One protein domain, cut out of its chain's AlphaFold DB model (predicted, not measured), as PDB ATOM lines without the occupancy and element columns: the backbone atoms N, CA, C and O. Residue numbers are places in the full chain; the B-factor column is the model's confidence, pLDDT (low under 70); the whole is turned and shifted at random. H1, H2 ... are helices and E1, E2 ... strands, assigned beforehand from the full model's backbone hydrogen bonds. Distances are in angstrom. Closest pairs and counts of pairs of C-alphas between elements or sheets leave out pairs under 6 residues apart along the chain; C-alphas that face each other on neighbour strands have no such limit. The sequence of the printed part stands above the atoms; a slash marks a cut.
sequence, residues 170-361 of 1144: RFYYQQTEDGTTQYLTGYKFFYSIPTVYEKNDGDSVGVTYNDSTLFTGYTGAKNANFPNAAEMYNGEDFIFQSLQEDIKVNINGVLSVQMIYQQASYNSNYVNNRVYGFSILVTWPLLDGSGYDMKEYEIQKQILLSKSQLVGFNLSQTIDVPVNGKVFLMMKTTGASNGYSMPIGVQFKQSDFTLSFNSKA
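This is residues 170 to 361 of the 1144 residues of an uncharacterized protein of Arachidicoccus sp. B3-10 (UniProt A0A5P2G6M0). Two strongly twisted sheets stand face to face as an elongated sandwich, the larger of E1, E2, E4, E6, E9, E11 and E12, the smaller of E3, E5, E7, E8 and E10, with the short helix H1 over E7. The facing is not flat: the parts that face each other are 10.2 A centre to centre, their best planes 33 degrees apart. The printed part has 192 residues, in order E1 to E4, H1, then E5 to E12. It is mostly strand, with antiparallel neighbours in two branched sheets. It is compact, with a radius of gyration of the C-alphas of 17.0 A, and spans 59 by 37 by 23 A.

In the larger sheet E6, residues 247 to 262, bends by 61 degrees at residue 253. On one side of it is its antiparallel neighbour E9, residues 310 to 321, with N 249 and O 319 within hydrogen-bond range at 2.9 A. On the other side are E12, residues 351 to 359, with N 252 and O 354 at 3.0 A, and E11, residues 344 to 349, with N 258 and O 347 at 2.8 A. E1, residues 170 to 175, has E12 on one side, with N 173 and O 353 at 2.9 A, and E4, residues 195 to 200, on the other, with N 172 and O 199 at 2.8 A. E2, residues 182 to 184, is the neighbour of E11, with N 182 and O 346 at 2.8 A. In the other sheet E10, residues 326 to 333, has E7, residues 274 to 285, on one side, with N 281 and O 328 at 2.9 A. On its other side are E3, residues 190 to 192, with N 191 and O 331 at 2.9 A, and E5, residues 240 to 242, with N 327 and O 240 at 2.8 A. E7 and E8, residues 292 to 298, form a hairpin, with N 282 and O 295 at 2.9 A. H1, residues 229 to 233, is on this sheet at a height of 6.9 A; its closest C-alphas to E7 are Tyr 233 and Thr 283, 5.8 A apart. In H1 every O i to N i+4 pair is within hydrogen-bond range.

E6 is 39.8 A long, E7 32.2 A, E9 30.8 A and E12 26.0 A. E1 begins at C-alpha 170 (175.762, 323.412, 214.715), and E12 ends at C-alpha 359 (173.245, 319.779, 204.773).

The farthest C-alphas, Asn 267 and Ala 361, are 59.4 A apart. The printed part has no cut. The links E4 to H1, E6 to E7 and E8 to E9 are long. Among the 50 residues under pLDDT 70 are 262 to 277.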
ATOM      1  N   ARG A 170     176.280 322.459 213.748       94.06
ATOM      2  CA  ARG A 170     175.762 323.412 214.715       94.06
ATOM      3  C   ARG A 170     176.678 324.613 214.806       94.06
ATOM      4  O   ARG A 170     177.781 324.507 215.333       94.06
ATOM      5  N   PHE A 171     176.180 325.771 214.395       95.56
ATOM      6  CA  PHE A 171     176.870 327.044 214.565       95.56
ATOM      7  C   PHE A 171     176.517 327.664 215.910       95.56
ATOM      8  O   PHE A 171     175.342 327.718 216.282       95.56
ATOM      9  N   TYR A 172     177.533 328.135 216.626       94.94
ATOM     10  CA  TYR A 172     177.406 328.864 217.881       94.94
ATOM     11  C   TYR A 172     177.622 330.342 217.604       94.94
ATOM     12  O   TYR A 172     178.656 330.736 217.062       94.94
ATOM     13  N   TYR A 173     176.635 331.138 217.988       94.81
ATOM     14  CA  TYR A 173     176.653 332.580 217.859       94.81
ATOM     15  C   TYR A 173     176.476 333.232 219.215       94.81
ATOM     16  O   TYR A 173     175.701 332.769 220.055       94.81
ATOM     17  N   GLN A 174     177.129 334.373 219.363       92.44
ATOM     18  CA  GLN A 174     176.977 335.241 220.508       92.44
ATOM     19  C   GLN A 174     176.475 336.605 220.056       92.44
ATOM     20  O   GLN A 174     177.027 337.242 219.161       92.44
ATOM     21  N   GLN A 175     175.417 337.076 220.697       89.75
ATOM     22  CA  GLN A 175     175.002 338.463 220.615       89.75
ATOM     23  C   GLN A 175     176.025 339.332 221.346       89.75
ATOM     24  O   GLN A 175     176.286 339.120 222.529       89.75
ATOM     25  N   THR A 176     176.576 340.330 220.665       82.81
ATOM     26  CA  THR A 176     177.597 341.202 221.252       82.81
ATOM     27  C   THR A 176     176.969 342.150 222.275       82.81
ATOM     28  O   THR A 176     175.924 342.754 222.017       82.81
ATOM     29  N   GLU A 177     177.604 342.316 223.441       80.44
ATOM     30  CA  GLU A 177     177.226 343.396 224.354       80.44
ATOM     31  C   GLU A 177     177.662 344.738 223.759       80.44
ATOM     32  O   GLU A 177     178.851 345.013 223.595       80.44
ATOM     33  N   ASP A 178     176.684 345.590 223.459       66.25
ATOM     34  CA  ASP A 178     176.928 346.953 223.010       66.25
ATOM     35  C   ASP A 178     176.670 347.918 224.174       66.25
ATOM     36  O   ASP A 178     175.539 348.108 224.635       66.25
ATOM     37  N   GLY A 179     177.744 348.529 224.677       65.31
ATOM     38  CA  GLY A 179     177.674 349.571 225.703       65.31
ATOM     39  C   GLY A 179     177.057 350.878 225.191       65.31
ATOM     40  O   GLY A 179     176.712 351.752 225.991       65.31
ATOM     41  N   THR A 180     176.882 351.034 223.876       74.56
ATOM     42  CA  THR A 180     176.252 352.207 223.268       74.56
ATOM     43  C   THR A 180     174.735 352.036 223.165       74.56
ATOM     44  O   THR A 180     174.204 350.957 222.929       74.56
ATOM     45  N   THR A 181     173.991 353.110 223.442       79.31
ATOM     46  CA  THR A 181     172.526 353.093 223.325       79.31
ATOM     47  C   THR A 181     172.133 353.260 221.860       79.31
ATOM     48  O   THR A 181     172.325 354.340 221.299       79.31
ATOM     49  N   GLN A 182     171.539 352.224 221.271       79.88
ATOM     50  CA  GLN A 182     171.003 352.239 219.912       79.88
ATOM     51  C   GLN A 182     169.591 352.825 219.908       79.88
ATOM     52  O   GLN A 182     168.728 352.394 220.676       79.88
ATOM     53  N   TYR A 183     169.341 353.823 219.058       77.50
ATOM     54  CA  TYR A 183     168.047 354.503 218.996       77.50
ATOM     55  C   TYR A 183     167.176 353.935 217.876       77.50
ATOM     56  O   TYR A 183     167.453 354.103 216.692       77.50
ATOM     57  N   LEU A 184     166.069 353.317 218.269       74.69
ATOM     58  CA  LEU A 184     165.026 352.835 217.377       74.69
ATOM     59  C   LEU A 184     164.107 354.001 217.009       74.69
ATOM     60  O   LEU A 184     163.315 354.454 217.838       74.69
ATOM     61  N   THR A 185     164.209 354.500 215.779       67.56
ATOM     62  CA  THR A 185     163.420 355.629 215.265       67.56
ATOM     63  C   THR A 185     162.736 355.271 213.955       67.56
ATOM     64  O   THR A 185     163.401 355.105 212.937       67.56
ATOM     65  N   GLY A 186     161.403 355.235 213.949       63.88
ATOM     66  CA  GLY A 186     160.632 355.049 212.718       63.88
ATOM     67  C   GLY A 186     159.402 354.158 212.877       63.88
ATOM     68  O   GLY A 186     159.238 353.450 213.871       63.88
ATOM     69  N   TYR A 187     158.483 354.249 211.918       65.56
ATOM     70  CA  TYR A 187     157.276 353.422 211.850       65.56
ATOM     71  C   TYR A 187     157.543 352.227 210.924       65.56
ATOM     72  O   TYR A 187     157.792 352.450 209.743       65.56
ATOM     73  N   LYS A 188     157.476 350.987 211.444       67.38
ATOM     74  CA  LYS A 188     157.732 349.730 210.701       67.38
ATOM     75  C   LYS A 188     159.172 349.577 210.185       67.38
ATOM     76  O   LYS A 188     159.382 349.177 209.045       67.38
ATOM     77  N   PHE A 189     160.154 349.895 211.029       74.31
ATOM     78  CA  PHE A 189     161.571 349.657 210.734       74.31
ATOM     79  C   PHE A 189     162.034 348.309 211.276       74.31
ATOM     80  O   PHE A 189     161.609 347.902 212.364       74.31
ATOM     81  N   PHE A 190     162.941 347.687 210.529       79.25
ATOM     82  CA  PHE A 190     163.654 346.472 210.897       79.25
ATOM     83  C   PHE A 190     165.118 346.821 211.118       79.25
ATOM     84  O   PHE A 190     165.725 347.464 210.264       79.25
ATOM     85  N   TYR A 191     165.661 346.401 212.251       81.25
ATOM     86  CA  TYR A 191     167.053 346.624 212.606       81.25
ATOM     87  C   TYR A 191     167.767 345.293 212.788       81.25
ATOM     88  O   TYR A 191     167.245 344.432 213.496       81.25
ATOM     89  N   SER A 192     168.930 345.132 212.164       84.69
ATOM     90  CA  SER A 192     169.807 343.979 212.387       84.69
ATOM     91  C   SER A 192     170.286 343.934 213.835       84.69
ATOM     92  O   SER A 192     170.428 344.961 214.507       84.69
ATOM     93  N   ILE A 193     170.488 342.723 214.339       86.00
ATOM     94  CA  ILE A 193     170.974 342.487 215.696       86.00
ATOM     95  C   ILE A 193     172.451 342.113 215.607       86.00
ATOM     96  O   ILE A 193     172.755 341.126 214.944       86.00
ATOM     97  N   PRO A 194     173.352 342.840 216.289       87.19
ATOM     98  CA  PRO A 194     174.770 342.520 216.271       87.19
ATOM     99  C   PRO A 194     175.053 341.134 216.867       87.19
ATOM    100  O   PRO A 194     174.742 340.884 218.037       87.19
ATOM    101  N   THR A 195     175.643 340.241 216.076       89.75
ATOM    102  CA  THR A 195     175.968 338.859 216.458       89.75
ATOM    103  C   THR A 195     177.279 338.420 215.823       89.75
ATOM    104  O   THR A 195     177.489 338.661 214.637       89.75
ATOM    105  N   VAL A 196     178.113 337.723 216.590       91.75
ATOM    106  CA  VAL A 196     179.410 337.190 216.157       91.75
ATOM    107  C   VAL A 196     179.369 335.666 216.180       91.75
ATOM    108  O   VAL A 196     178.851 335.066 217.128       91.75
ATOM    109  N   TYR A 197     179.899 335.042 215.134       93.88
ATOM    110  CA  TYR A 197     180.122 333.605 215.072       93.88
ATOM    111  C   TYR A 197     181.304 333.211 215.969       93.88
ATOM    112  O   TYR A 197     182.403 333.750 215.849       93.88
ATOM    113  N   GLU A 198     181.104 332.244 216.866       93.75
ATOM    114  CA  GLU A 198     182.166 331.775 217.764       93.75
ATOM    115  C   GLU A 198     182.872 330.525 217.232       93.75
ATOM    116  O   GLU A 198     184.100 330.436 217.239       93.75
ATOM    117  N   LYS A 199     182.089 329.512 216.842       93.44
ATOM    118  CA  LYS A 199     182.570 328.184 216.434       93.44
ATOM    119  C   LYS A 199     181.443 327.353 215.827       93.44
ATOM    120  O   LYS A 199     180.265 327.670 215.999       93.44
ATOM    121  N   ASN A 200     181.799 326.208 215.252       92.12
ATOM    122  CA  ASN A 200     180.858 325.160 214.873       92.12
ATOM    123  C   ASN A 200     181.142 323.822 215.581       92.12
ATOM    124  O   ASN A 200     182.232 323.590 216.113       92.12
ATOM    125  N   ASP A 201     180.164 322.921 215.577       89.69
ATOM    126  CA  ASP A 201     180.247 321.548 216.088       89.69
ATOM    127  C   ASP A 201     179.569 320.586 215.107       89.69
ATOM    128  O   ASP A 201     178.396 320.241 215.249       89.69
ATOM    129  N   GLY A 202     180.335 320.207 214.088       87.19
ATOM    130  CA  GLY A 202     179.912 319.378 212.971       87.19
ATOM    131  C   GLY A 202     180.614 319.819 211.691       87.19
ATOM    132  O   GLY A 202     181.577 320.590 211.755       87.19
ATOM    133  N   ASP A 203     180.133 319.319 210.558       87.56
ATOM    134  CA  ASP A 203     180.542 319.791 209.236       87.56
ATOM    135  C   ASP A 203     179.311 320.032 208.377       87.56
ATOM    136  O   ASP A 203     178.256 319.425 208.573       87.56
ATOM    137  N   SER A 204     179.469 320.903 207.391       87.56
ATOM    138  CA  SER A 204     178.411 321.259 206.467       87.56
ATOM    139  C   SER A 204     178.953 321.523 205.067       87.56
ATOM    140  O   SER A 204     180.124 321.850 204.884       87.56
ATOM    141  N   VAL A 205     178.091 321.356 204.068       85.62
ATOM    142  CA  VAL A 205     178.388 321.605 202.652       85.62
ATOM    143  C   VAL A 205     177.341 322.547 202.073       85.62
ATOM    144  O   VAL A 205     176.180 322.515 202.474       85.62
ATOM    145  N   GLY A 206     177.750 323.420 201.152       83.06
ATOM    146  CA  GLY A 206     176.819 324.325 200.479       83.06
ATOM    147  C   GLY A 206     176.162 325.350 201.389       83.06
ATOM    148  O   GLY A 206     175.070 325.825 201.081       83.06
ATOM    149  N   VAL A 207     176.821 325.703 202.490       88.69
ATOM    150  CA  VAL A 207     176.387 326.758 203.402       88.69
ATOM    151  C   VAL A 207     177.499 327.773 203.587       88.69
ATOM    152  O   VAL A 207     178.681 327.445 203.526       88.69
ATOM    153  N   THR A 208     177.112 329.014 203.839       90.81
ATOM    154  CA  THR A 208     178.031 330.043 204.312       90.81
ATOM    155  C   THR A 208     177.407 330.791 205.480       90.81
ATOM    156  O   THR A 208     176.194 330.744 205.713       90.81
ATOM    157  N   TYR A 209     178.249 331.449 206.256       92.12
ATOM    158  CA  TYR A 209     177.875 332.153 207.465       92.12
ATOM    159  C   TYR A 209     178.666 333.451 207.568       92.12
ATOM    160  O   TYR A 209     179.732 333.586 206.970       92.12
ATOM    161  N   ASN A 210     178.118 334.420 208.292       91.38
ATOM    162  CA  ASN A 210     178.765 335.704 208.493       91.38
ATOM    163  C   ASN A 210     178.396 336.276 209.863       91.38
ATOM    164  O   ASN A 210     177.427 335.849 210.499       91.38
ATOM    165  N   ASP A 211     179.176 337.257 210.297       89.44
ATOM    166  CA  ASP A 211     178.825 338.094 211.431       89.44
ATOM    167  C   ASP A 211     177.767 339.125 211.013       89.44
ATOM    168  O   ASP A 211     177.772 339.648 209.898       89.44
ATOM    169  N   SER A 212     176.886 339.480 211.944       87.31
ATOM    170  CA  SER A 212     176.014 340.647 211.812       87.31
ATOM    171  C   SER A 212     176.651 341.767 212.628       87.31
ATOM    172  O   SER A 212     176.693 341.686 213.855       87.31
ATOM    173  N   THR A 213     177.236 342.773 211.975       74.31
ATOM    174  CA  THR A 213     178.156 343.717 212.650       74.31
ATOM    175  C   THR A 213     177.596 345.125 212.777       74.31
ATOM    176  O   THR A 213     177.948 345.851 213.710       74.31
ATOM    177  N   LEU A 214     176.703 345.525 211.872       67.00
ATOM    178  CA  LEU A 214     176.138 346.867 211.845       67.00
ATOM    179  C   LEU A 214     174.694 346.835 212.323       67.00
ATOM    180  O   LEU A 214     173.879 346.066 211.828       67.00
ATOM    181  N   PHE A 215     174.352 347.718 213.260       68.94
ATOM    182  CA  PHE A 215     172.966 348.013 213.612       68.94
ATOM    183  C   PHE A 215     172.352 348.909 212.519       68.94
ATOM    184  O   PHE A 215     172.355 350.138 212.622       68.94
ATOM    185  N   THR A 216     171.861 348.301 211.438       67.06
ATOM    186  CA  THR A 216     171.362 349.004 210.247       67.06
ATOM    187  C   THR A 216     169.841 348.935 210.186       67.06
ATOM    188  O   THR A 216     169.239 347.867 210.278       67.06
ATOM    189  N   GLY A 217     169.196 350.093 210.034       68.12
ATOM    190  CA  GLY A 217     167.751 350.175 209.835       68.12
ATOM    191  C   GLY A 217     167.382 350.028 208.360       68.12
ATOM    192  O   GLY A 217     167.733 350.889 207.559       68.12
ATOM    193  N   TYR A 218     166.614 348.998 208.014       70.12
ATOM    194  CA  TYR A 218     166.056 348.826 206.671       70.12
ATOM    195  C   TYR A 218     164.686 349.509 206.571       70.12
ATOM    196  O   TYR A 218     163.788 349.271 207.390       70.12
ATOM    197  N   THR A 219     164.515 350.378 205.569       62.97
ATOM    198  CA  THR A 219     163.254 351.085 205.314       62.97
ATOM    199  C   THR A 219     162.273 350.207 204.541       62.97
ATOM    200  O   THR A 219     162.583 349.737 203.451       62.97
ATOM    201  N   GLY A 220     161.052 350.041 205.050       57.94
ATOM    202  CA  GLY A 220     159.942 349.542 204.233       57.94
ATOM    203  C   GLY A 220     159.471 350.606 203.233       57.94
ATOM    204  O   GLY A 220     159.454 351.801 203.544       57.94
ATOM    205  N   ALA A 221     159.037 350.194 202.036       54.62
ATOM    206  CA  ALA A 221     158.311 351.085 201.125       54.62
ATOM    207  C   ALA A 221     157.087 351.690 201.848       54.62
ATOM    208  O   ALA A 221     156.519 351.048 202.728       54.62
ATOM    209  N   LYS A 222     156.644 352.901 201.469       47.72
ATOM    210  CA  LYS A 222     155.651 353.733 202.201       47.72
ATOM    211  C   LYS A 222     154.291 353.087 202.562       47.72
ATOM    212  O   LYS A 222     153.501 353.753 203.216       47.72
ATOM    213  N   ASN A 223     154.020 351.826 202.211       50.41
ATOM    214  CA  ASN A 223     152.847 351.042 202.623       50.41
ATOM    215  C   ASN A 223     153.147 349.544 202.908       50.41
ATOM    216  O   ASN A 223     152.211 348.767 203.086       50.41
ATOM    217  N   ALA A 224     154.413 349.115 202.957       54.53
ATOM    218  CA  ALA A 224     154.791 347.710 203.135       54.53
ATOM    219  C   ALA A 224     154.972 347.336 204.620       54.53
ATOM    220  O   ALA A 224     155.403 348.149 205.437       54.53
ATOM    221  N   ASN A 225     154.624 346.095 204.982       63.56
ATOM    222  CA  ASN A 225     154.877 345.520 206.315       63.56
ATOM    223  C   ASN A 225     156.287 344.914 206.454       63.56
ATOM    224  O   ASN A 225     156.618 344.424 207.530       63.56
ATOM    225  N   PHE A 226     157.087 344.969 205.387       68.62
ATOM    226  CA  PHE A 226     158.378 344.303 205.240       68.62
ATOM    227  C   PHE A 226     159.429 345.272 204.665       68.62
ATOM    228  O   PHE A 226     159.049 346.215 203.955       68.62
ATOM    229  N   PRO A 227     160.726 345.075 204.967       74.19
ATOM    230  CA  PRO A 227     161.821 345.780 204.301       74.19
ATOM    231  C   PRO A 227     161.940 345.333 202.832       74.19
ATOM    232  O   PRO A 227     161.304 344.369 202.409       74.19
ATOM    233  N   ASN A 228     162.730 346.046 202.030       83.00
ATOM    234  CA  ASN A 228     162.970 345.666 200.638       83.00
ATOM    235  C   ASN A 228     163.794 344.363 200.568       83.00
ATOM    236  O   ASN A 228     164.956 344.343 200.976       83.00
ATOM    237  N   ALA A 229     163.206 343.291 200.024       84.19
ATOM    238  CA  ALA A 229     163.850 341.979 199.903       84.19
ATOM    239  C   ALA A 229     165.166 342.025 199.101       84.19
ATOM    240  O   ALA A 229     166.116 341.332 199.455       84.19
ATOM    241  N   ALA A 230     165.260 342.882 198.078       85.25
ATOM    242  CA  ALA A 230     166.470 343.040 197.272       85.25
ATOM    243  C   ALA A 230     167.604 343.738 198.042       85.25
ATOM    244  O   ALA A 230     168.765 343.361 197.910       85.25
ATOM    245  N   GLU A 231     167.285 344.752 198.853       82.62
ATOM    246  CA  GLU A 231     168.278 345.447 199.689       82.62
ATOM    247  C   GLU A 231     168.816 344.527 200.783       82.62
ATOM    248  O   GLU A 231     170.013 344.523 201.053       82.62
ATOM    249  N   MET A 232     167.938 343.718 201.381       84.19
ATOM    250  CA  MET A 232     168.338 342.730 202.376       84.19
ATOM    251  C   MET A 232     169.204 341.631 201.771       84.19
ATOM    252  O   MET A 232     170.283 341.362 202.284       84.19
ATOM    253  N   TYR A 233     168.777 341.030 200.657       87.38
ATOM    254  CA  TYR A 233     169.523 339.943 200.028       87.38
ATOM    255  C   TYR A 233     170.944 340.359 199.618       87.38
ATOM    256  O   TYR A 233     171.896 339.595 199.787       87.38
ATOM    257  N   ASN A 234     171.104 341.583 199.109       86.75
ATOM    258  CA  ASN A 234     172.412 342.130 198.738       86.75
ATOM    259  C   ASN A 234     173.233 342.625 199.946       86.75
ATOM    260  O   ASN A 234     174.387 343.003 199.772       86.75
ATOM    261  N   GLY A 235     172.664 342.620 201.155       81.06
ATOM    262  CA  GLY A 235     173.364 342.952 202.392       81.06
ATOM    263  C   GLY A 235     174.302 341.843 202.882       81.06
ATOM    264  O   GLY A 235     174.159 340.664 202.531       81.06
ATOM    265  N   GLU A 236     175.253 342.240 203.731       83.75
ATOM    266  CA  GLU A 236     176.255 341.350 204.337       83.75
ATOM    267  C   GLU A 236     175.888 340.899 205.763       83.75
ATOM    268  O   GLU A 236     176.397 339.879 206.207       83.75
ATOM    269  N   ASP A 237     174.947 341.566 206.446       85.31
ATOM    270  CA  ASP A 237     174.561 341.309 207.852       85.31
ATOM    271  C   ASP A 237     173.707 340.027 208.075       85.31
ATOM    272  O   ASP A 237     172.873 339.974 208.987       85.31
ATOM    273  N   PHE A 238     173.860 339.003 207.231       90.94
ATOM    274  CA  PHE A 238     173.185 337.709 207.382       90.94
ATOM    275  C   PHE A 238     173.974 336.784 208.318       90.94
ATOM    276  O   PHE A 238     175.186 336.885 208.413       90.94
ATOM    277  N   ILE A 239     173.297 335.842 208.977       92.31
ATOM    278  CA  ILE A 239     173.933 334.884 209.909       92.31
ATOM    279  C   ILE A 239     174.020 333.461 209.345       92.31
ATOM    280  O   ILE A 239     174.703 332.592 209.880       92.31
ATOM    281  N   PHE A 240     173.286 333.182 208.273       95.06
ATOM    282  CA  PHE A 240     173.304 331.890 207.600       95.06
ATOM    283  C   PHE A 240     172.826 332.058 206.164       95.06
ATOM    284  O   PHE A 240     171.866 332.791 205.919       95.06
ATOM    285  N   GLN A 241     173.459 331.369 205.226       93.19
ATOM    286  CA  GLN A 241     173.002 331.286 203.849       93.19
ATOM    287  C   GLN A 241     173.121 329.853 203.344       93.19
ATOM    288  O   GLN A 241     174.179 329.237 203.474       93.19
ATOM    289  N   SER A 242     172.051 329.352 202.728       91.50
ATOM    290  CA  SER A 242     172.124 328.134 201.919       91.50
ATOM    291  C   SER A 242     172.530 328.490 200.493       91.50
ATOM    292  O   SER A 242     172.018 329.462 199.951       91.50
ATOM    293  N   LEU A 243     173.418 327.719 199.869       85.75
ATOM    294  CA  LEU A 243     173.912 327.943 198.503       85.75
ATOM    295  C   LEU A 243     173.408 326.894 197.503       85.75
ATOM    296  O   LEU A 243     173.367 327.164 196.307       85.75
ATOM    297  N   GLN A 244     173.042 325.698 197.971       77.25
ATOM    298  CA  GLN A 244     172.890 324.522 197.099       77.25
ATOM    299  C   GLN A 244     171.510 323.874 197.134       77.25
ATOM    300  O   GLN A 244     171.029 323.411 196.103       77.25
ATOM    301  N   GLU A 245     170.866 323.848 198.296       83.12
ATOM    302  CA  GLU A 245     169.577 323.187 198.479       83.12
ATOM    303  C   GLU A 245     168.710 323.923 199.500       83.12
ATOM    304  O   GLU A 245     169.153 324.851 200.177       83.12
ATOM    305  N   ASP A 246     167.456 323.514 199.617       88.69
ATOM    306  CA  ASP A 246     166.588 324.022 200.668       88.69
ATOM    307  C   ASP A 246     166.989 323.378 202.004       88.69
ATOM    308  O   ASP A 246     166.949 322.156 202.154       88.69
ATOM    309  N   ILE A 247     167.355 324.195 202.993       91.62
ATOM    310  CA  ILE A 247     167.840 323.729 204.295       91.62
ATOM    311  C   ILE A 247     166.863 324.127 205.395       91.62
ATOM    312  O   ILE A 247     166.418 325.273 205.492       91.62
ATOM    313  N   LYS A 248     166.563 323.175 206.283       94.06
ATOM    314  CA  LYS A 248     165.838 323.451 207.527       94.06
ATOM    315  C   LYS A 248     166.818 323.787 208.636       94.06
ATOM    316  O   LYS A 248     167.630 322.948 209.025       94.06
ATOM    317  N   VAL A 249     166.700 324.991 209.182       95.69
ATOM    318  CA  VAL A 249     167.576 325.481 210.245       95.69
ATOM    319  C   VAL A 249     166.796 325.610 211.547       95.69
ATOM    320  O   VAL A 249     165.763 326.270 211.612       95.69
ATOM    321  N   ASN A 250     167.291 324.973 212.603       95.00
ATOM    322  CA  ASN A 250     166.730 325.064 213.946       95.00
ATOM    323  C   ASN A 250     167.512 326.092 214.754       95.00
ATOM    324  O   ASN A 250     168.687 325.883 215.052       95.00
ATOM    325  N   ILE A 251     166.850 327.177 215.138       94.25
ATOM    326  CA  ILE A 251     167.440 328.259 215.921       94.25
ATOM    327  C   ILE A 251     166.991 328.112 217.369       94.25
ATOM    328  O   ILE A 251     165.797 328.214 217.661       94.25
ATOM    329  N   ASN A 252     167.950 327.888 218.270       94.50
ATOM    330  CA  ASN A 252     167.703 327.714 219.700       94.50
ATOM    331  C   ASN A 252     168.663 328.558 220.538       94.50
ATOM    332  O   ASN A 252     169.863 328.563 220.278       94.50
ATOM    333  N   GLY A 253     168.155 329.230 221.568       92.19
ATOM    334  CA  GLY A 253     168.973 330.049 222.467       92.19
ATOM    335  C   GLY A 253     168.201 331.216 223.053       92.19
ATOM    336  O   GLY A 253     166.971 331.184 223.100       92.19
ATOM    337  N   VAL A 254     168.916 332.249 223.489       88.12
ATOM    338  CA  VAL A 254     168.307 333.467 224.029       88.12
ATOM    339  C   VAL A 254     168.943 334.692 223.388       88.12
ATOM    340  O   VAL A 254     170.150 334.730 223.190       88.12
ATOM    341  N   LEU A 255     168.140 335.708 223.085       87.56
ATOM    342  CA  LEU A 255     168.624 337.062 222.794       87.56
ATOM    343  C   LEU A 255     168.221 337.975 223.937       87.56
ATOM    344  O   LEU A 255     167.112 337.833 224.442       87.56
ATOM    345  N   SER A 256     169.059 338.928 224.327       86.06
ATOM    346  CA  SER A 256     168.741 339.834 225.430       86.06
ATOM    347  C   SER A 256     168.906 341.289 225.036       86.06
ATOM    348  O   SER A 256     169.904 341.713 224.452       86.06
ATOM    349  N   VAL A 257     167.917 342.092 225.413       83.19
ATOM    350  CA  VAL A 257     167.942 343.539 225.221       83.19
ATOM    351  C   VAL A 257     167.526 344.236 226.506       83.19
ATOM    352  O   VAL A 257     166.600 343.812 227.202       83.19
ATOM    353  N   GLN A 258     168.209 345.324 226.834       83.38
ATOM    354  CA  GLN A 258     167.862 346.201 227.938       83.38
ATOM    355  C   GLN A 258     167.413 347.551 227.390       83.38
ATOM    356  O   GLN A 258     168.109 348.173 226.590       83.38
ATOM    357  N   MET A 259     166.253 348.038 227.829       78.44
ATOM    358  CA  MET A 259     165.809 349.374 227.434       78.44
ATOM    359  C   MET A 259     166.449 350.436 228.336       78.44
ATOM    360  O   MET A 259     166.319 350.377 229.559       78.44
ATOM    361  N   ILE A 260     167.121 351.425 227.750       78.94
ATOM    362  CA  ILE A 260     167.898 352.445 228.479       78.94
ATOM    363  C   ILE A 260     167.207 353.807 228.456       78.94
ATOM    364  O   ILE A 260     167.204 354.537 229.453       78.94
ATOM    365  N   TYR A 261     166.578 354.143 227.330       76.06
ATOM    366  CA  TYR A 261     165.964 355.446 227.118       76.06
ATOM    367  C   TYR A 261     164.575 355.323 226.491       76.06
ATOM    368  O   TYR A 261     164.355 354.568 225.549       76.06
ATOM    369  N   GLN A 262     163.645 356.129 226.996       68.44
ATOM    370  CA  GLN A 262     162.292 356.268 226.476       68.44
ATOM    371  C   GLN A 262     161.914 357.749 226.526       68.44
ATOM    372  O   GLN A 262     161.959 358.357 227.598       68.44
ATOM    373  N   GLN A 263     161.543 358.345 225.393       65.19
ATOM    374  CA  GLN A 263     161.071 359.730 225.369       65.19
ATOM    375  C   GLN A 263     159.636 359.827 225.931       65.19
ATOM    376  O   GLN A 263     158.765 359.043 225.556       65.19
ATOM    377  N   ALA A 264     159.377 360.785 226.831       56.56
ATOM    378  CA  ALA A 264     158.055 361.008 227.428       56.56
ATOM    379  C   ALA A 264     157.082 361.669 226.429       56.56
ATOM    380  O   ALA A 264     157.428 362.661 225.788       56.56
ATOM    381  N   SER A 265     155.866 361.123 226.290       55.53
ATOM    382  CA  SER A 265     154.819 361.674 225.410       55.53
ATOM    383  C   SER A 265     154.260 362.991 225.962       55.53
ATOM    384  O   SER A 265     153.975 363.093 227.153       55.53
ATOM    385  N   TYR A 266     154.011 363.970 225.084       53.09
ATOM    386  CA  TYR A 266     153.325 365.232 225.416       53.09
ATOM    387  C   TYR A 266     151.809 365.044 225.662       53.09
ATOM    388  O   TYR A 266     151.122 365.981 226.056       53.09
ATOM    389  N   ASN A 267     151.270 363.843 225.410       53.72
ATOM    390  CA  ASN A 267     149.843 363.534 225.505       53.72
ATOM    391  C   ASN A 267     149.632 362.134 226.127       53.72
ATOM    392  O   ASN A 267     150.062 361.118 225.568       53.72
ATOM    393  N   SER A 268     148.986 362.075 227.297       49.97
ATOM    394  CA  SER A 268     148.887 360.884 228.165       49.97
ATOM    395  C   SER A 268     147.980 359.764 227.635       49.97
ATOM    396  O   SER A 268     147.940 358.688 228.223       49.97
ATOM    397  N   ASN A 269     147.285 359.979 226.513       49.84
ATOM    398  CA  ASN A 269     146.396 358.988 225.892       49.84
ATOM    399  C   ASN A 269     147.093 358.068 224.865       49.84
ATOM    400  O   ASN A 269     146.458 357.158 224.339       49.84
ATOM    401  N   TYR A 270     148.389 358.273 224.584       52.78
ATOM    402  CA  TYR A 270     149.155 357.512 223.576       52.78
ATOM    403  C   TYR A 270     150.320 356.695 224.160       52.78
ATOM    404  O   TYR A 270     151.228 356.293 223.435       52.78
ATOM    405  N   VAL A 271     150.312 356.431 225.470       47.41
ATOM    406  CA  VAL A 271     151.391 355.713 226.166       47.41
ATOM    407  C   VAL A 271     151.250 354.203 225.955       47.41
ATOM    408  O   VAL A 271     150.870 353.463 226.850       47.41
ATOM    409  N   ASN A 272     151.527 353.734 224.742       51.16
ATOM    410  CA  ASN A 272     151.759 352.320 224.468       51.16
ATOM    411  C   ASN A 272     152.988 352.217 223.562       51.16
ATOM    412  O   ASN A 272     152.865 352.033 222.353       51.16
ATOM    413  N   ASN A 273     154.178 352.355 224.151       52.38
ATOM    414  CA  ASN A 273     155.437 352.084 223.460       52.38
ATOM    415  C   ASN A 273     155.542 350.575 223.230       52.38
ATOM    416  O   ASN A 273     156.004 349.831 224.090       52.38
ATOM    417  N   ARG A 274     155.039 350.126 222.081       53.84
ATOM    418  CA  ARG A 274     155.090 348.728 221.659       53.84
ATOM    419  C   ARG A 274     156.284 348.546 220.732       53.84
ATOM    420  O   ARG A 274     156.241 348.979 219.583       53.84
ATOM    421  N   VAL A 275     157.326 347.876 221.212       56.75
ATOM    422  CA  VAL A 275     158.285 347.218 220.316       56.75
ATOM    423  C   VAL A 275     157.629 345.909 219.882       56.75
ATOM    424  O   VAL A 275     157.132 345.155 220.724       56.75
ATOM    425  N   TYR A 276     157.545 345.657 218.577       57.28
ATOM    426  CA  TYR A 276     157.033 344.383 218.080       57.28
ATOM    427  C   TYR A 276     158.215 343.464 217.842       57.28
ATOM    428  O   TYR A 276     158.677 343.358 216.722       57.28
ATOM    429  N   GLY A 277     158.636 342.775 218.896       69.06
ATOM    430  CA  GLY A 277     159.261 341.471 218.740       69.06
ATOM    431  C   GLY A 277     160.633 341.404 218.085       69.06
ATOM    432  O   GLY A 277     161.171 342.359 217.524       69.06
ATOM    433  N   PHE A 278     161.171 340.199 218.174       79.06
ATOM    434  CA  PHE A 278     162.270 339.725 217.355       79.06
ATOM    435  C   PHE A 278     161.657 338.925 216.210       79.06
ATOM    436  O   PHE A 278     160.696 338.173 216.410       79.06
ATOM    437  N   SER A 279     162.207 339.106 215.021       83.81
ATOM    438  CA  SER A 279     161.781 338.429 213.808       83.81
ATOM    439  C   SER A 279     163.001 337.837 213.129       83.81
ATOM    440  O   SER A 279     164.043 338.483 213.030       83.81
ATOM    441  N   ILE A 280     162.856 336.619 212.626       89.19
ATOM    442  CA  ILE A 280     163.823 336.047 211.694       89.19
ATOM    443  C   ILE A 280     163.292 336.315 210.292       89.19
ATOM    444  O   ILE A 280     162.152 335.961 209.984       89.19
ATOM    445  N   LEU A 281     164.091 336.967 209.455       89.88
ATOM    446  CA  LEU A 281     163.763 337.193 208.053       89.88
ATOM    447  C   LEU A 281     164.607 336.265 207.189       89.88
ATOM    448  O   LEU A 281     165.816 336.171 207.375       89.88
ATOM    449  N   VAL A 282     163.968 335.597 206.236       92.69
ATOM    450  CA  VAL A 282     164.641 334.801 205.209       92.69
ATOM    451  C   VAL A 282     164.366 335.452 203.864       92.69
ATOM    452  O   VAL A 282     163.209 335.730 203.564       92.69
ATOM    453  N   THR A 283     165.403 335.716 203.072       91.69
ATOM    454  CA  THR A 283     165.289 336.345 201.742       91.69
ATOM    455  C   THR A 283     166.014 335.515 200.693       91.69
ATOM    456  O   THR A 283     167.130 335.076 200.964       91.69
ATOM    457  N   TRP A 284     165.445 335.338 199.503       91.69
ATOM    458  CA  TRP A 284     166.035 334.536 198.420       91.69
ATOM    459  C   TRP A 284     165.678 335.104 197.034       91.69
ATOM    460  O   TRP A 284     164.695 335.841 196.909       91.69
ATOM    461  N   PRO A 285     166.458 334.809 195.978       89.44
ATOM    462  CA  PRO A 285     166.128 335.207 194.613       89.44
ATOM    463  C   PRO A 285     165.065 334.278 194.004       89.44
ATOM    464  O   PRO A 285     165.025 333.085 194.300       89.44
ATOM    465  N   LEU A 286     164.216 334.804 193.120       82.88
ATOM    466  CA  LEU A 286     163.255 333.998 192.360       82.88
ATOM    467  C   LEU A 286     163.953 333.243 191.215       82.88
ATOM    468  O   LEU A 286     164.807 333.797 190.523       82.88
ATOM    469  N   LEU A 287     163.556 331.984 190.994       73.50
ATOM    470  CA  LEU A 287     164.155 331.068 190.004       73.50
ATOM    471  C   LEU A 287     164.093 331.583 188.555       73.50
ATOM    472  O   LEU A 287     164.934 331.224 187.738       73.50
ATOM    473  N   ASP A 288     163.103 332.411 188.228       74.19
ATOM    474  CA  ASP A 288     162.917 333.010 186.901       74.19
ATOM    475  C   ASP A 288     163.726 334.307 186.694       74.19
ATOM    476  O   ASP A 288     163.650 334.923 185.630       74.19
ATOM    477  N   GLY A 289     164.488 334.736 187.707       74.06
ATOM    478  CA  GLY A 289     165.273 335.970 187.693       74.06
ATOM    479  C   GLY A 289     164.445 337.255 187.805       74.06
ATOM    480  O   GLY A 289     164.994 338.343 187.626       74.06
ATOM    481  N   SER A 290     163.140 337.171 188.095       78.88
ATOM    482  CA  SER A 290     162.230 338.327 188.113       78.88
ATOM    483  C   SER A 290     162.355 339.228 189.351       78.88
ATOM    484  O   SER A 290     161.820 340.340 189.355       78.88
ATOM    485  N   GLY A 291     163.068 338.793 190.397       86.25
ATOM    486  CA  GLY A 291     163.255 339.563 191.626       86.25
ATOM    487  C   GLY A 291     163.677 338.717 192.829       86.25
ATOM    488  O   GLY A 291     164.291 337.662 192.677       86.25
ATOM    489  N   TYR A 292     163.336 339.198 194.025       88.56
ATOM    490  CA  TYR A 292     163.622 338.554 195.309       88.56
ATOM    491  C   TYR A 292     162.333 338.400 196.109       88.56
ATOM    492  O   TYR A 292     161.463 339.271 196.046       88.56
ATOM    493  N   ASP A 293     162.243 337.330 196.887       88.88
ATOM    494  CA  ASP A 293     161.138 337.069 197.803       88.88
ATOM    495  C   ASP A 293     161.645 336.965 199.249       88.88
ATOM    496  O   ASP A 293     162.854 336.867 199.504       88.88
ATOM    497  N   MET A 294     160.726 337.055 200.210       88.94
ATOM    498  CA  MET A 294     161.058 336.992 201.625       88.94
ATOM    499  C   MET A 294     159.956 336.410 202.511       88.94
ATOM    500  O   MET A 294     158.763 336.584 202.270       88.94
ATOM    501  N   LYS A 295     160.369 335.806 203.629       90.12
ATOM    502  CA  LYS A 295     159.487 335.253 204.664       90.12
ATOM    503  C   LYS A 295     159.924 335.710 206.052       90.12
ATOM    504  O   LYS A 295     161.103 335.653 206.390       90.12
ATOM    505  N   GLU A 296     158.962 336.140 206.864       87.44
ATOM    506  CA  GLU A 296     159.165 336.482 208.277       87.44
ATOM    507  C   GLU A 296     158.680 335.343 209.176       87.44
ATOM    508  O   GLU A 296     157.544 334.882 209.055       87.44
ATOM    509  N   TYR A 297     159.532 334.938 210.112       87.06
ATOM    510  CA  TYR A 297     159.193 334.074 211.235       87.06
ATOM    511  C   TYR A 297     159.165 334.947 212.498       87.06
ATOM    512  O   TYR A 297     160.208 335.308 213.051       87.06
ATOM    513  N   GLU A 298     157.966 335.354 212.924       80.25
ATOM    514  CA  GLU A 298     157.782 336.189 214.120       80.25
ATOM    515  C   GLU A 298     158.022 335.354 215.393       80.25
ATOM    516  O   GLU A 298     157.294 334.399 215.656       80.25
ATOM    517  N   ILE A 299     159.014 335.724 216.216       76.50
ATOM    518  CA  ILE A 299     159.358 334.983 217.445       76.50
ATOM    519  C   ILE A 299     158.441 335.385 218.606       76.50
ATOM    520  O   ILE A 299     157.952 334.535 219.348       76.50
ATOM    521  N   GLN A 300     158.192 336.685 218.790       70.75
ATOM    522  CA  GLN A 300     157.343 337.173 219.878       70.75
ATOM    523  C   GLN A 300     156.577 338.431 219.481       70.75
ATOM    524  O   GLN A 300     157.155 339.433 219.076       70.75
ATOM    525  N   LYS A 301     155.255 338.421 219.656       64.56
ATOM    526  CA  LYS A 301     154.391 339.542 219.276       64.56
ATOM    527  C   LYS A 301     154.198 340.513 220.440       64.56
ATOM    528  O   LYS A 301     153.616 340.134 221.446       64.56
ATOM    529  N   GLN A 302     154.602 341.772 220.235       63.88
ATOM    530  CA  GLN A 302     154.398 342.929 221.127       63.88
ATOM    531  C   GLN A 302     154.956 342.778 222.549       63.88
ATOM    532  O   GLN A 302     154.408 342.061 223.379       63.88
ATOM    533  N   ILE A 303     155.975 343.571 222.880       61.81
ATOM    534  CA  ILE A 303     156.513 343.632 224.241       61.81
ATOM    535  C   ILE A 303     156.458 345.057 224.759       61.81
ATOM    536  O   ILE A 303     156.897 346.006 224.104       61.81
ATOM    537  N   LEU A 304     155.905 345.186 225.964       66.00
ATOM    538  CA  LEU A 304     156.035 346.386 226.772       66.00
ATOM    539  C   LEU A 304     157.402 346.335 227.450       66.00
ATOM    540  O   LEU A 304     157.584 345.670 228.466       66.00
ATOM    541  N   LEU A 305     158.371 347.018 226.856       65.12
ATOM    542  CA  LEU A 305     159.634 347.288 227.523       65.12
ATOM    543  C   LEU A 305     159.413 348.466 228.483       65.12
ATOM    544  O   LEU A 305     158.807 349.470 228.102       65.12
ATOM    545  N   SER A 306     159.912 348.364 229.714       67.62
ATOM    546  CA  SER A 306     159.993 349.485 230.659       67.62
ATOM    547  C   SER A 306     161.448 349.916 230.861       67.62
ATOM    548  O   SER A 306     162.378 349.145 230.612       67.62
ATOM    549  N   LYS A 307     161.673 351.172 231.266       71.56
ATOM    550  CA  LYS A 307     163.026 351.713 231.457       71.56
ATOM    551  C   LYS A 307     163.828 350.840 232.437       71.56
ATOM    552  O   LYS A 307     163.340 350.522 233.516       71.56
ATOM    553  N   SER A 308     165.064 350.506 232.061       71.69
ATOM    554  CA  SER A 308     166.021 349.663 232.797       71.69
ATOM    555  C   SER A 308     165.677 348.171 232.889       71.69
ATOM    556  O   SER A 308     166.465 347.416 233.461       71.69
ATOM    557  N   GLN A 309     164.572 347.716 232.294       75.94
ATOM    558  CA  GLN A 309     164.207 346.301 232.262       75.94
ATOM    559  C   GLN A 309     165.068 345.534 231.248       75.94
ATOM    560  O   GLN A 309     165.122 345.900 230.072       75.94
ATOM    561  N   LEU A 310     165.717 344.464 231.715       82.06
ATOM    562  CA  LEU A 310     166.341 343.443 230.875       82.06
ATOM    563  C   LEU A 310     165.268 342.448 230.431       82.06
ATOM    564  O   LEU A 310     164.523 341.933 231.267       82.06
ATOM    565  N   VAL A 311     165.191 342.178 229.132       80.38
ATOM    566  CA  VAL A 311     164.275 341.187 228.566       80.38
ATOM    567  C   VAL A 311     165.071 340.199 227.729       80.38
ATOM    568  O   VAL A 311     165.757 340.604 226.793       80.38
ATOM    569  N   GLY A 312     164.971 338.921 228.096       80.88
ATOM    570  CA  GLY A 312     165.487 337.790 227.332       80.88
ATOM    571  C   GLY A 312     164.389 337.156 226.477       80.88
ATOM    572  O   GLY A 312     163.237 337.059 226.906       80.88
ATOM    573  N   PHE A 313     164.752 336.721 225.278       80.81
ATOM    574  CA  PHE A 313     163.871 336.184 224.251       80.81
ATOM    575  C   PHE A 313     164.320 334.780 223.895       80.81
ATOM    576  O   PHE A 313     165.372 334.616 223.285       80.81
ATOM    577  N   ASN A 314     163.519 333.779 224.249       85.19
ATOM    578  CA  ASN A 314     163.823 332.401 223.886       85.19
ATOM    579  C   ASN A 314     163.608 332.205 222.381       85.19
ATOM    580  O   ASN A 314     162.488 332.329 221.880       85.19
ATOM    581  N   LEU A 315     164.682 331.875 221.677       87.12
ATOM    582  CA  LEU A 315     164.640 331.356 220.323       87.12
ATOM    583  C   LEU A 315     164.354 329.856 220.397       87.12
ATOM    584  O   LEU A 315     165.057 329.119 221.085       87.12
ATOM    585  N   SER A 316     163.304 329.420 219.708       90.31
ATOM    586  CA  SER A 316     163.020 328.011 219.426       90.31
ATOM    587  C   SER A 316     162.158 327.961 218.169       90.31
ATOM    588  O   SER A 316     160.931 327.933 218.229       90.31
ATOM    589  N   GLN A 317     162.812 328.120 217.021       89.38
ATOM    590  CA  GLN A 317     162.158 328.206 215.715       89.38
ATOM    591  C   GLN A 317     162.842 327.265 214.730       89.38
ATOM    592  O   GLN A 317     164.070 327.199 214.682       89.38
ATOM    593  N   THR A 318     162.044 326.582 213.915       93.94
ATOM    594  CA  THR A 318     162.525 325.864 212.731       93.94
ATOM    595  C   THR A 318     162.161 326.694 211.511       93.94
ATOM    596  O   THR A 318     160.983 326.969 211.282       93.94
ATOM    597  N   ILE A 319     163.168 327.111 210.748       94.62
ATOM    598  CA  ILE A 319     162.999 327.925 209.547       94.62
ATOM    599  C   ILE A 319     163.360 327.110 208.305       94.62
ATOM    600  O   ILE A 319     164.359 326.395 208.293       94.62
ATOM    601  N   ASP A 320     162.547 327.229 207.259       93.81
ATOM    602  CA  ASP A 320     162.886 326.748 205.919       93.81
ATOM    603  C   ASP A 320     163.657 327.858 205.190       93.81
ATOM    604  O   ASP A 320     163.157 328.987 205.079       93.81
ATOM    605  N   VAL A 321     164.866 327.537 204.730       93.44
ATOM    606  CA  VAL A 321     165.761 328.422 203.980       93.44
ATOM    607  C   VAL A 321     165.880 327.881 202.558       93.44
ATOM    608  O   VAL A 321     166.525 326.850 202.379       93.44
ATOM    609  N   PRO A 322     165.265 328.532 201.556       90.88
ATOM    610  CA  PRO A 322     165.386 328.101 200.167       90.88
ATOM    611  C   PRO A 322     166.830 328.167 199.660       90.88
ATOM    612  O   PRO A 322     167.654 328.885 200.232       90.88
ATOM    613  N   VAL A 323     167.125 327.485 198.554       86.44
ATOM    614  CA  VAL A 323     168.406 327.608 197.842       86.44
ATOM    615  C   VAL A 323     168.768 329.079 197.588       86.44
ATOM    616  O   VAL A 323     167.921 329.901 197.232       86.44
ATOM    617  N   ASN A 324     170.039 329.428 197.801       88.69
ATOM    618  CA  ASN A 324     170.572 330.797 197.821       88.69
ATOM    619  C   ASN A 324     170.026 331.708 198.938       88.69
ATOM    620  O   ASN A 324     170.487 332.841 199.068       88.69
ATOM    621  N   GLY A 325     169.086 331.247 199.764       91.44
ATOM    622  CA  GLY A 325     168.415 332.042 200.783       91.44
ATOM    623  C   GLY A 325     169.322 332.453 201.941       91.44
ATOM    624  O   GLY A 325     170.057 331.637 202.491       91.44
ATOM    625  N   LYS A 326     169.223 333.724 202.341       93.69
ATOM    626  CA  LYS A 326     169.927 334.327 203.481       93.69
ATOM    627  C   LYS A 326     168.996 334.516 204.673       93.69
ATOM    628  O   LYS A 326     167.857 334.952 204.506       93.69
ATOM    629  N   VAL A 327     169.503 334.234 205.868       93.75
ATOM    630  CA  VAL A 327     168.812 334.365 207.156       93.75
ATOM    631  C   VAL A 327     169.340 335.583 207.901       93.75
ATOM    632  O   VAL A 327     170.543 335.715 208.123       93.75
ATOM    633  N   PHE A 328     168.425 336.434 208.347       90.62
ATOM    634  CA  PHE A 328     168.704 337.653 209.094       90.62
ATOM    635  C   PHE A 328     167.960 337.646 210.424       90.62
ATOM    636  O   PHE A 328     166.770 337.320 210.494       90.62
ATOM    637  N   LEU A 329     168.653 338.066 211.476       89.31
ATOM    638  CA  LEU A 329     168.092 338.229 212.808       89.31
ATOM    639  C   LEU A 329     167.755 339.708 213.026       89.31
ATOM    640  O   LEU A 329     168.647 340.555 213.064       89.31
ATOM    641  N   MET A 330     166.465 340.028 213.158       84.88
ATOM    642  CA  MET A 330     165.988 341.411 213.133       84.88
ATOM    643  C   MET A 330     165.126 341.760 214.346       84.88
ATOM    644  O   MET A 330     164.341 340.954 214.846       84.88
ATOM    645  N   MET A 331     165.198 343.015 214.772       81.19
ATOM    646  CA  MET A 331     164.271 343.616 215.726       81.19
ATOM    647  C   MET A 331     163.340 344.593 215.001       81.19
ATOM    648  O   MET A 331     163.790 345.447 214.233       81.19
ATOM    649  N   LYS A 332     162.031 344.486 215.252       77.12
ATOM    650  CA  LYS A 332     160.998 345.237 214.525       77.12
ATOM    651  C   LYS A 332     160.313 346.274 215.413       77.12
ATOM    652  O   LYS A 332     159.936 346.049 216.565       77.12
ATOM    653  N   THR A 333     160.116 347.461 214.853       72.25
ATOM    654  CA  THR A 333     159.413 348.569 215.516       72.25
ATOM    655  C   THR A 333     158.032 348.781 214.911       72.25
ATOM    656  O   THR A 333     157.834 348.639 213.708       72.25
ATOM    657  N   THR A 334     157.057 349.205 215.714       62.69
ATOM    658  CA  THR A 334     155.807 349.777 215.184       62.69
ATOM    659  C   THR A 334     155.477 351.059 215.930       62.69
ATOM    660  O   THR A 334     155.653 351.113 217.145       62.69
ATOM    661  N   GLY A 335     154.938 352.058 215.236       54.88
ATOM    662  CA  GLY A 335     154.339 353.227 215.887       54.88
ATOM    663  C   GLY A 335     152.817 353.118 215.988       54.88
ATOM    664  O   GLY A 335     152.207 352.165 215.501       54.88
ATOM    665  N   ALA A 336     152.191 354.120 216.608       51.88
ATOM    666  CA  ALA A 336     150.737 354.272 216.591       51.88
ATOM    667  C   ALA A 336     150.229 354.527 215.157       51.88
ATOM    668  O   ALA A 336     150.974 355.026 214.312       51.88
ATOM    669  N   SER A 337     148.947 354.253 214.902       51.78
ATOM    670  CA  SER A 337     148.242 354.331 213.604       51.78
ATOM    671  C   SER A 337     148.393 355.653 212.825       51.78
ATOM    672  O   SER A 337     147.975 355.731 211.676       51.78
ATOM    673  N   ASN A 338     148.989 356.681 213.439       54.41
ATOM    674  CA  ASN A 338     149.109 358.047 212.932       54.41
ATOM    675  C   ASN A 338     150.532 358.412 212.453       54.41
ATOM    676  O   ASN A 338     150.811 359.590 212.251       54.41
ATOM    677  N   GLY A 339     151.447 357.446 212.297       53.41
ATOM    678  CA  GLY A 339     152.750 357.661 211.641       53.41
ATOM    679  C   GLY A 339     153.840 358.339 212.486       53.41
ATOM    680  O   GLY A 339     154.951 358.528 211.998       53.41
ATOM    681  N   TYR A 340     153.568 358.660 213.754       54.12
ATOM    682  CA  TYR A 340     154.572 359.163 214.697       54.12
ATOM    683  C   TYR A 340     155.197 357.996 215.478       54.12
ATOM    684  O   TYR A 340     154.487 357.234 216.138       54.12
ATOM    685  N   SER A 341     156.524 357.858 215.406       55.44
ATOM    686  CA  SER A 341     157.313 356.909 216.201       55.44
ATOM    687  C   SER A 341     158.226 357.687 217.147       55.44
ATOM    688  O   SER A 341     158.895 358.625 216.713       55.44
ATOM    689  N   MET A 342     158.214 357.344 218.438       64.06
ATOM    690  CA  MET A 342     159.087 357.965 219.439       64.06
ATOM    691  C   MET A 342     160.388 357.159 219.556       64.06
ATOM    692  O   MET A 342     160.305 355.930 219.594       64.06
ATOM    693  N   PRO A 343     161.565 357.804 219.662       68.69
ATOM    694  CA  PRO A 343     162.830 357.109 219.863       68.69
ATOM    695  C   PRO A 343     162.803 356.250 221.130       68.69
ATOM    696  O   PRO A 343     162.539 356.752 222.230       68.69
ATOM    697  N   ILE A 344     163.127 354.965 220.974       73.38
ATOM    698  CA  ILE A 344     163.418 354.037 222.074       73.38
ATOM    699  C   ILE A 344     164.911 353.722 222.019       73.38
ATOM    700  O   ILE A 344     165.403 353.299 220.980       73.38
ATOM    701  N   GLY A 345     165.628 353.943 223.117       78.25
ATOM    702  CA  GLY A 345     167.040 353.595 223.241       78.25
ATOM    703  C   GLY A 345     167.207 352.218 223.869       78.25
ATOM    704  O   GLY A 345     166.758 352.011 225.001       78.25
ATOM    705  N   VAL A 346     167.860 351.300 223.167       80.75
ATOM    706  CA  VAL A 346     168.135 349.935 223.628       80.75
ATOM    707  C   VAL A 346     169.637 349.665 223.714       80.75
ATOM    708  O   VAL A 346     170.424 350.279 223.001       80.75
ATOM    709  N   GLN A 347     170.025 348.746 224.590       85.06
ATOM    710  CA  GLN A 347     171.356 348.146 224.646       85.06
ATOM    711  C   GLN A 347     171.214 346.634 224.519       85.06
ATOM    712  O   GLN A 347     170.381 346.029 225.199       85.06
ATOM    713  N   PHE A 348     172.026 346.026 223.663       84.75
ATOM    714  CA  PHE A 348     172.099 344.574 223.554       84.75
ATOM    715  C   PHE A 348     172.954 344.015 224.685       84.75
ATOM    716  O   PHE A 348     173.965 344.611 225.060       84.75
ATOM    717  N   LYS A 349     172.517 342.897 225.265       87.19
ATOM    718  CA  LYS A 349     173.259 342.188 226.307       87.19
ATOM    719  C   LYS A 349     173.757 340.864 225.767       87.19
ATOM    720  O   LYS A 349     173.041 340.202 225.017       87.19
ATOM    721  N   GLN A 350     174.958 340.490 226.198       88.44
ATOM    722  CA  GLN A 350     175.584 339.243 225.793       88.44
ATOM    723  C   GLN A 350     174.636 338.068 226.029       88.44
ATOM    724  O   GLN A 350     174.126 337.888 227.137       88.44
ATOM    725  N   SER A 351     174.350 337.330 224.962       90.12
ATOM    726  CA  SER A 351     173.474 336.159 224.976       90.12
ATOM    727  C   SER A 351     173.906 335.199 223.880       90.12
ATOM    728  O   SER A 351     174.325 335.649 222.817       90.12
ATOM    729  N   ASP A 352     173.756 333.899 224.111       92.31
ATOM    730  CA  ASP A 352     174.194 332.883 223.160       92.31
ATOM    731  C   ASP A 352     172.999 332.193 222.501       92.31
ATOM    732  O   ASP A 352     171.960 331.915 223.121       92.31
ATOM    733  N   PHE A 353     173.163 331.875 221.224       93.44
ATOM    734  CA  PHE A 353     172.227 331.047 220.487       93.44
ATOM    735  C   PHE A 353     172.952 330.163 219.481       93.44
ATOM    736  O   PHE A 353     174.133 330.320 219.186       93.44
ATOM    737  N   THR A 354     172.225 329.180 218.974       96.12
ATOM    738  CA  THR A 354     172.755 328.176 218.062       96.12
ATOM    739  C   THR A 354     171.844 328.010 216.862       96.12
ATOM    740  O   THR A 354     170.620 328.092 216.991       96.12
ATOM    741  N   LEU A 355     172.447 327.733 215.710       96.00
ATOM    742  CA  LEU A 355     171.755 327.232 214.527       96.00
ATOM    743  C   LEU A 355     172.168 325.774 214.339       96.00
ATOM    744  O   LEU A 355     173.352 325.504 214.197       96.00
ATOM    745  N   SER A 356     171.221 324.837 214.366       95.06
ATOM    746  CA  SER A 356     171.458 323.421 214.053       95.06
ATOM    747  C   SER A 356     170.721 323.042 212.778       95.06
ATOM    748  O   SER A 356     169.511 323.260 212.684       95.06
ATOM    749  N   PHE A 357     171.422 322.466 211.812       94.19
ATOM    750  CA  PHE A 357     170.868 322.151 210.499       94.19
ATOM    751  C   PHE A 357     171.553 320.925 209.900       94.19
ATOM    752  O   PHE A 357     172.657 320.557 210.300       94.19
ATOM    753  N   ASN A 358     170.879 320.310 208.931       91.25
ATOM    754  CA  ASN A 358     171.456 319.257 208.111       91.25
ATOM    755  C   ASN A 358     171.738 319.821 206.722       91.25
ATOM    756  O   ASN A 358     170.920 320.571 206.192       91.25
ATOM    757  N   SER A 359     172.868 319.438 206.145       88.25
ATOM    758  CA  SER A 359     173.245 319.779 204.773       88.25
ATOM    759  C   SER A 359     173.697 318.534 204.027       88.25
ATOM    760  O   SER A 359     174.118 317.555 204.647       88.25
ATOM    761  N   LYS A 360     173.599 318.559 202.702       85.38
ATOM    762  CA  LYS A 360     173.954 317.434 201.845       85.38
ATOM    763  C   LYS A 360     174.603 317.928 200.560       85.38
ATOM    764  O   LYS A 360     174.232 318.968 200.024       85.38
ATOM    765  N   ALA A 361     175.565 317.167 200.045       79.69
ATOM    766  CA  ALA A 361     176.166 317.485 198.757       79.69
ATOM    767  C   ALA A 361     175.120 317.336 197.640       79.69
ATOM    768  O   ALA A 361     174.359 316.360 197.632       79.69
TER     769      ALA A 361